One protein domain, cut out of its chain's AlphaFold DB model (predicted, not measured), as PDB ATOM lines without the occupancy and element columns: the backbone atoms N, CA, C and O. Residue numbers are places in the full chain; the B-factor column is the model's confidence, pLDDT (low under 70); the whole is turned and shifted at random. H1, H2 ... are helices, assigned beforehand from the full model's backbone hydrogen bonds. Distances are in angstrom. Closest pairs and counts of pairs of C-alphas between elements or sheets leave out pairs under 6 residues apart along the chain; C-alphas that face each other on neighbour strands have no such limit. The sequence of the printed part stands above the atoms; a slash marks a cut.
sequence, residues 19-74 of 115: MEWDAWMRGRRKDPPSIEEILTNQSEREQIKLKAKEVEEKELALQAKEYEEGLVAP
ATOM      1  N   MET A  19      48.910 -20.826 -23.623       86.94
ATOM      2  CA  MET A  19      49.181 -19.418 -23.302       86.94
ATOM      3  C   MET A  19      49.367 -19.155 -21.801       86.94
ATOM      4  O   MET A  19      50.078 -18.234 -21.408       86.94
ATOM      5  N   GLU A  20      48.725 -19.957 -20.956       89.81
ATOM      6  CA  GLU A  20      48.759 -19.835 -19.502       89.81
ATOM      7  C   GLU A  20      50.144 -20.208 -18.962       89.81
ATOM      8  O   GLU A  20      50.693 -19.522 -18.096       89.81
ATOM      9  N   TRP A  21      50.735 -21.259 -19.536       88.88
ATOM     10  CA  TRP A  21      52.095 -21.704 -19.242       88.88
ATOM     11  C   TRP A  21      53.130 -20.735 -19.796       88.88
ATOM     12  O   TRP A  21      54.082 -20.390 -19.100       88.88
ATOM     13  N   ASP A  22      52.920 -20.244 -21.014       90.31
ATOM     14  CA  ASP A  22      53.783 -19.241 -21.631       90.31
ATOM     15  C   ASP A  22      53.834 -17.944 -20.801       90.31
ATOM     16  O   ASP A  22      54.911 -17.414 -20.523       90.31
ATOM     17  N   ALA A  23      52.686 -17.476 -20.299       90.44
ATOM     18  CA  ALA A  23      52.607 -16.301 -19.435       90.44
ATOM     19  C   ALA A  23      53.344 -16.485 -18.096       90.44
ATOM     20  O   ALA A  23      53.975 -15.541 -17.615       90.44
ATOM     21  N   TRP A  24      53.283 -17.673 -17.490       91.88
ATOM     22  CA  TRP A  24      54.023 -17.969 -16.261       91.88
ATOM     23  C   TRP A  24      55.532 -18.088 -16.514       91.88
ATOM     24  O   TRP A  24      56.316 -17.442 -15.823       91.88
ATOM     25  N   MET A  25      55.948 -18.808 -17.560       88.56
ATOM     26  CA  MET A  25      57.366 -18.942 -17.929       88.56
ATOM     27  C   MET A  25      58.007 -17.601 -18.298       88.56
ATOM     28  O   MET A  25      59.172 -17.361 -17.991       88.56
ATOM     29  N   ARG A  26      57.235 -16.693 -18.906       91.56
ATOM     30  CA  ARG A  26      57.662 -15.319 -19.212       91.56
ATOM     31  C   ARG A  26      57.567 -14.365 -18.013       91.56
ATOM     32  O   ARG A  26      57.845 -13.178 -18.165       91.56
ATOM     33  N   GLY A  27      57.138 -14.835 -16.839       90.50
ATOM     34  CA  GLY A  27      57.016 -14.031 -15.617       90.50
ATOM     35  C   GLY A  27      55.880 -12.999 -15.636       90.50
ATOM     36  O   GLY A  27      55.836 -12.111 -14.785       90.50
ATOM     37  N   ARG A  28      54.946 -13.088 -16.594       91.50
ATOM     38  CA  ARG A  28      53.733 -12.248 -16.646       91.50
ATOM     39  C   ARG A  28      52.728 -12.658 -15.567       91.50
ATOM     40  O   ARG A  28      51.948 -11.822 -15.118       91.50
ATOM     41  N   ARG A  29      52.759 -13.927 -15.150       92.69
ATOM     42  CA  ARG A  29      52.043 -14.463 -13.983       92.69
ATOM     43  C   ARG A  29      53.050 -14.856 -12.899       92.69
ATOM     44  O   ARG A  29      54.124 -15.355 -13.215       92.69
ATOM     45  N   LYS A  30      52.698 -14.617 -11.630       89.88
ATOM     46  CA  LYS A  30      53.518 -15.006 -10.466       89.88
ATOM     47  C   LYS A  30      53.339 -16.481 -10.113       89.88
ATOM     48  O   LYS A  30      54.314 -17.163  -9.817       89.88
ATOM     49  N   ASP A  31      52.102 -16.951 -10.211       90.62
ATOM     50  CA  ASP A  31      51.712 -18.308  -9.857       90.62
ATOM     51  C   ASP A  31      51.494 -19.153 -11.123       90.62
ATOM     52  O   ASP A  31      51.046 -18.615 -12.147       90.62
ATOM     53  N   PRO A  32      51.828 -20.454 -11.084       91.12
ATOM     54  CA  PRO A  32      51.566 -21.363 -12.191       91.12
ATOM     55  C   PRO A  32      50.055 -21.556 -12.393       91.12
ATOM     56  O   PRO A  32      49.280 -21.410 -11.443       91.12
ATOM     57  N   PRO A  33      49.615 -21.901 -13.615       91.38
ATOM     58  CA  PRO A  33      48.209 -22.203 -13.871       91.38
ATOM     59  C   PRO A  33      47.722 -23.390 -13.027       91.38
ATOM     60  O   PRO A  33      48.455 -24.359 -12.810       91.38
ATOM     61  N   SER A  34      46.470 -23.321 -12.566       92.62
ATOM     62  CA  SER A  34      45.830 -24.420 -11.828       92.62
ATOM     63  C   SER A  34      45.407 -25.544 -12.776       92.62
ATOM     64  O   SER A  34      45.053 -25.304 -13.928       92.62
ATOM     65  N   ILE A  35      45.373 -26.782 -12.279       88.62
ATOM     66  CA  ILE A  35      44.897 -27.951 -13.039       88.62
ATOM     67  C   ILE A  35      43.442 -27.758 -13.493       88.62
ATOM     68  O   ILE A  35      43.085 -28.137 -14.607       88.62
ATOM     69  N   GLU A  36      42.615 -27.122 -12.663       90.69
ATOM     70  CA  GLU A  36      41.219 -26.817 -12.993       90.69
ATOM     71  C   GLU A  36      41.108 -25.799 -14.140       90.69
ATOM     72  O   GLU A  36      40.289 -25.967 -15.044       90.69
ATOM     73  N   GLU A  37      41.976 -24.778 -14.154       90.06
ATOM     74  CA  GLU A  37      42.070 -23.793 -15.247       90.06
ATOM     75  C   GLU A  37      42.494 -24.486 -16.551       90.06
ATOM     76  O   GLU A  37      41.919 -24.258 -17.610       90.06
ATOM     77  N   ILE A  38      43.454 -25.411 -16.477       90.69
ATOM     78  CA  ILE A  38      43.898 -26.172 -17.651       90.69
ATOM     79  C   ILE A  38      42.750 -27.018 -18.216       90.69
ATOM     80  O   ILE A  38      42.534 -27.023 -19.428       90.69
ATOM     81  N   LEU A  39      42.007 -27.723 -17.359       91.56
ATOM     82  CA  LEU A  39      40.922 -28.604 -17.787       91.56
ATOM     83  C   LEU A  39      39.748 -27.824 -18.397       91.56
ATOM     84  O   LEU A  39      39.209 -28.215 -19.434       91.56
ATOM     85  N   THR A  40      39.372 -26.703 -17.780       92.56
ATOM     86  CA  THR A  40      38.312 -25.824 -18.300       92.56
ATOM     87  C   THR A  40      38.695 -25.271 -19.668       92.56
ATOM     88  O   THR A  40      37.947 -25.472 -20.626       92.56
ATOM     89  N   ASN A  41      39.906 -24.736 -19.823       90.75
ATOM     90  CA  ASN A  41      40.383 -24.208 -21.103       90.75
ATOM     91  C   ASN A  41      40.468 -25.291 -22.192       90.75
ATOM     92  O   ASN A  41      40.182 -25.026 -23.361       90.75
ATOM     93  N   GLN A  42      40.842 -26.526 -21.840       90.44
ATOM     94  CA  GLN A  42      40.805 -27.658 -22.774       90.44
ATOM     95  C   GLN A  42      39.376 -27.937 -23.257       90.44
ATOM     96  O   GLN A  42      39.150 -28.024 -24.465       90.44
ATOM     97  N   SER A  43      38.412 -27.994 -22.335       94.19
ATOM     98  CA  SER A  43      37.004 -28.225 -22.677       94.19
ATOM     99  C   SER A  43      36.426 -27.106 -23.554       94.19
ATOM    100  O   SER A  43      35.725 -27.378 -24.528       94.19
ATOM    101  N   GLU A  44      36.776 -25.848 -23.282       93.94
ATOM    102  CA  GLU A  44      36.359 -24.700 -24.088       93.94
ATOM    103  C   GLU A  44      36.927 -24.778 -25.507       93.94
ATOM    104  O   GLU A  44      36.196 -24.580 -26.479       93.94
ATOM    105  N   ARG A  45      38.210 -25.134 -25.652       92.38
ATOM    106  CA  ARG A  45      38.840 -25.332 -26.967       92.38
ATOM    107  C   ARG A  45      38.139 -26.424 -27.771       92.38
ATOM    108  O   ARG A  45      37.939 -26.256 -28.973       92.38
ATOM    109  N   GLU A  46      37.765 -27.534 -27.142       94.81
ATOM    110  CA  GLU A  46      37.013 -28.606 -27.803       94.81
ATOM    111  C   GLU A  46      35.614 -28.150 -28.224       94.81
ATOM    112  O   GLU A  46      35.213 -28.363 -29.370       94.81
ATOM    113  N   GLN A  47      34.900 -27.446 -27.346       96.62
ATOM    114  CA  GLN A  47      33.581 -26.899 -27.658       96.62
ATOM    115  C   GLN A  47      33.626 -25.893 -28.810       96.62
ATOM    116  O   GLN A  47      32.760 -25.928 -29.682       96.62
ATOM    117  N   ILE A  48      34.628 -25.011 -28.843       95.75
ATOM    118  CA  ILE A  48      34.810 -24.045 -29.933       95.75
ATOM    119  C   ILE A  48      35.066 -24.773 -31.251       95.75
ATOM    120  O   ILE A  48      34.456 -24.420 -32.254       95.75
ATOM    121  N   LYS A  49      35.901 -25.821 -31.263       96.12
ATOM    122  CA  LYS A  49      36.141 -26.631 -32.469       96.12
ATOM    123  C   LYS A  49      34.858 -27.278 -32.991       96.12
ATOM    124  O   LYS A  49      34.637 -27.287 -34.197       96.12
ATOM    125  N   LEU A  50      34.027 -27.816 -32.099       96.94
ATOM    126  CA  LEU A  50      32.743 -28.413 -32.478       96.94
ATOM    127  C   LEU A  50      31.783 -27.360 -33.040       96.94
ATOM    128  O   LEU A  50      31.238 -27.549 -34.124       96.94
ATOM    129  N   LYS A  51      31.638 -26.223 -32.352       96.62
ATOM    130  CA  LYS A  51      30.783 -25.115 -32.800       96.62
ATOM    131  C   LYS A  51      31.253 -24.518 -34.125       96.62
ATOM    132  O   LYS A  51      30.422 -24.177 -34.954       96.62
ATOM    133  N   ALA A  52      32.563 -24.405 -34.341       96.75
ATOM    134  CA  ALA A  52      33.123 -23.899 -35.590       96.75
ATOM    135  C   ALA A  52      32.733 -24.784 -36.781       96.75
ATOM    136  O   ALA A  52      32.265 -24.264 -37.786       96.75
ATOM    137  N   LYS A  53      32.837 -26.113 -36.633       96.69
ATOM    138  CA  LYS A  53      32.387 -27.067 -37.660       96.69
ATOM    139  C   LYS A  53      30.889 -26.962 -37.928       96.69
ATOM    140  O   LYS A  53      30.466 -26.943 -39.074       96.69
ATOM    141  N   GLU A  54      30.086 -26.852 -36.873       96.50
ATOM    142  CA  GLU A  54      28.636 -26.698 -37.012       96.50
ATOM    143  C   GLU A  54      28.264 -25.406 -37.762       96.50
ATOM    144  O   GLU A  54      27.335 -25.393 -38.568       96.50
ATOM    145  N   VAL A  55      28.977 -24.308 -37.498       96.75
ATOM    146  CA  VAL A  55      28.776 -23.035 -38.202       96.75
ATOM    147  C   VAL A  55      29.195 -23.146 -39.666       96.75
ATOM    148  O   VAL A  55      28.433 -22.714 -40.522       96.75
ATOM    149  N   GLU A  56      30.337 -23.770 -39.956       94.75
ATOM    150  CA  GLU A  56      30.820 -24.006 -41.324       94.75
ATOM    151  C   GLU A  56      29.819 -24.834 -42.148       94.75
ATOM    152  O   GLU A  56      29.470 -24.465 -43.268       94.75
ATOM    153  N   GLU A  57      29.272 -25.911 -41.575       95.25
ATOM    154  CA  GLU A  57      28.246 -26.731 -42.233       95.25
ATOM    155  C   GLU A  57      26.960 -25.940 -42.514       95.25
ATOM    156  O   GLU A  57      26.363 -26.063 -43.590       95.25
ATOM    157  N   LYS A  58      26.530 -25.098 -41.566       94.69
ATOM    158  CA  LYS A  58      25.361 -24.226 -41.745       94.69
ATOM    159  C   LYS A  58      25.602 -23.170 -42.817       94.69
ATOM    160  O   LYS A  58      24.705 -22.924 -43.618       94.69
ATOM    161  N   GLU A  59      26.783 -22.562 -42.838       92.44
ATOM    162  CA  GLU A  59      27.168 -21.563 -43.834       92.44
ATOM    163  C   GLU A  59      27.178 -22.172 -45.239       92.44
ATOM    164  O   GLU A  59      26.561 -21.623 -46.149       92.44
ATOM    165  N   LEU A  60      27.759 -23.363 -45.398       91.50
ATOM    166  CA  LEU A  60      27.786 -24.079 -46.672       91.50
ATOM    167  C   LEU A  60      26.372 -24.445 -47.156       91.50
ATOM    168  O   LEU A  60      26.056 -24.308 -48.339       91.50
ATOM    169  N   ALA A  61      25.486 -24.858 -46.244       91.00
ATOM    170  CA  ALA A  61      24.092 -25.147 -46.571       91.00
ATOM    171  C   ALA A  61      23.295 -23.894 -46.976       91.00
ATOM    172  O   ALA A  61      22.429 -23.975 -47.851       91.00
ATOM    173  N   LEU A  62      23.560 -22.743 -46.350       88.56
ATOM    174  CA  LEU A  62      22.952 -21.468 -46.737       88.56
ATOM    175  C   LEU A  62      23.471 -21.006 -48.098       88.56
ATOM    176  O   LEU A  62      22.665 -20.694 -48.969       88.56
ATOM    177  N   GLN A  63      24.783 -21.075 -48.318       84.56
ATOM    178  CA  GLN A  63      25.403 -20.726 -49.592       84.56
ATOM    179  C   GLN A  63      24.839 -21.561 -50.752       84.56
ATOM    180  O   GLN A  63      24.587 -21.029 -51.832       84.56
ATOM    181  N   ALA A  64      24.593 -22.858 -50.535       86.31
ATOM    182  CA  ALA A  64      23.978 -23.723 -51.540       86.31
ATOM    183  C   ALA A  64      22.556 -23.266 -51.916       86.31
ATOM    184  O   ALA A  64      22.220 -23.227 -53.098       86.31
ATOM    185  N   LYS A  65      21.739 -22.867 -50.932       85.69
ATOM    186  CA  LYS A  65      20.388 -22.332 -51.180       85.69
ATOM    187  C   LYS A  65      20.427 -20.989 -51.900       85.69
ATOM    188  O   LYS A  65      19.703 -20.795 -52.868       85.69
ATOM    189  N   GLU A  66      21.295 -20.081 -51.468       83.75
ATOM    190  CA  GLU A  66      21.451 -18.765 -52.098       83.75
ATOM    191  C   GLU A  66      21.944 -18.871 -53.548       83.75
ATOM    192  O   GLU A  66      21.581 -18.049 -54.392       83.75
ATOM    193  N   TYR A  67      22.745 -19.896 -53.854       80.06
ATOM    194  CA  TYR A  67      23.152 -20.217 -55.218       80.06
ATOM    195  C   TYR A  67      21.972 -20.707 -56.071       80.06
ATOM    196  O   TYR A  67      21.817 -20.250 -57.204       80.06
ATOM    197  N   GLU A  68      21.113 -21.587 -55.539       81.25
ATOM    198  CA  GLU A  68      19.881 -22.021 -56.224       81.25
ATOM    199  C   GLU A  68      18.905 -20.857 -56.457       81.25
ATOM    200  O   GLU A  68      18.299 -20.757 -57.524       81.25
ATOM    201  N   GLU A  69      18.788 -19.948 -55.490       85.25
ATOM    202  CA  GLU A  69      17.950 -18.747 -55.577       85.25
ATOM    203  C   GLU A  69      18.569 -17.636 -56.452       85.25
ATOM    204  O   GLU A  69      17.911 -16.638 -56.746       85.25
ATOM    205  N   GLY A  70      19.817 -17.804 -56.910       75.00
ATOM    206  CA  GLY A  70      20.520 -16.853 -57.777       75.00
ATOM    207  C   GLY A  70      20.943 -15.553 -57.083       75.00
ATOM    208  O   GLY A  70      21.268 -14.577 -57.762       75.00
ATOM    209  N   LEU A  71      20.942 -15.524 -55.748       68.38
ATOM    210  CA  LEU A  71      21.326 -14.362 -54.939       68.38
ATOM    211  C   LEU A  71      22.848 -14.231 -54.782       68.38
ATOM    212  O   LEU A  71      23.345 -13.135 -54.521       68.38
ATOM    213  N   VAL A  72      23.592 -15.323 -54.987       62.84
ATOM    214  CA  VAL A  72      25.058 -15.356 -54.917       62.84
ATOM    215  C   VAL A  72      25.641 -15.770 -56.265       62.84
ATOM    216  O   VAL A  72      25.378 -16.857 -56.777       62.84
ATOM    217  N   ALA A  73      26.463 -14.896 -56.850       60.59
ATOM    218  CA  ALA A  73      27.237 -15.223 -58.042       60.59
ATOM    219  C   ALA A  73      28.366 -16.211 -57.684       60.59
ATOM    220  O   ALA A  73      28.976 -16.071 -56.621       60.59
ATOM    221  N   PRO A  74      28.698 -17.184 -58.556       59.81
ATOM    222  CA  PRO A  74      29.845 -18.056 -58.328       59.81
ATOM    223  C   PRO A  74      31.111 -17.211 -58.126       59.81
ATOM    224  O   PRO A  74      31.362 -16.273 -58.884       59.81
TER     225      PRO A  74
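What this domain is: This is residues 19 to 74 of the 115 residues of the protein "Mimitin, mitochondrial" of Oryzias melastigma (UniProt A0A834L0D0). One long, nearly straight helix, H2, makes the length of an extended rod, with most of it standing bare. Near its first end the short helix H1 sits off to one side, joined by a loop, and past its other end residues 69 to 74 turn off to that same side. The printed part has 56 residues with two named helices, H1 then H2, and no named strand; the class is all helix. The radius of gyration of the C-alphas is 20.0 A, and the spans are 58 by 20 by 9 A.

Where its parts are: H2, residues 35 to 68, measures 50.3 A from C-alpha 35 at (44.897, -27.951, -13.039) to C-alpha 68 at (19.881, -22.021, -56.224). H1, residues 19 to 25, begins with C-alpha 19 at (49.181, -19.418, -23.302).

How they stand to each other: H1 and H2 are apart, but only just: their closest C-alphas are 8.2 A apart. A short link of 9 residues joins them. Residues 42 to 62 of H2 stand free, as do residues 65 to 70, of which 65 to 68 belong to H2. In H1 and H2 every O i to N i+4 pair is within hydrogen-bond range.

The domain as a whole: The C-alphas of Lys 30 and Gly 70, the two farthest apart, are 57.7 A apart. The printed part has no cut. Mean pLDDT of the printed part is 88.9; residues 71 to 74 are under 70.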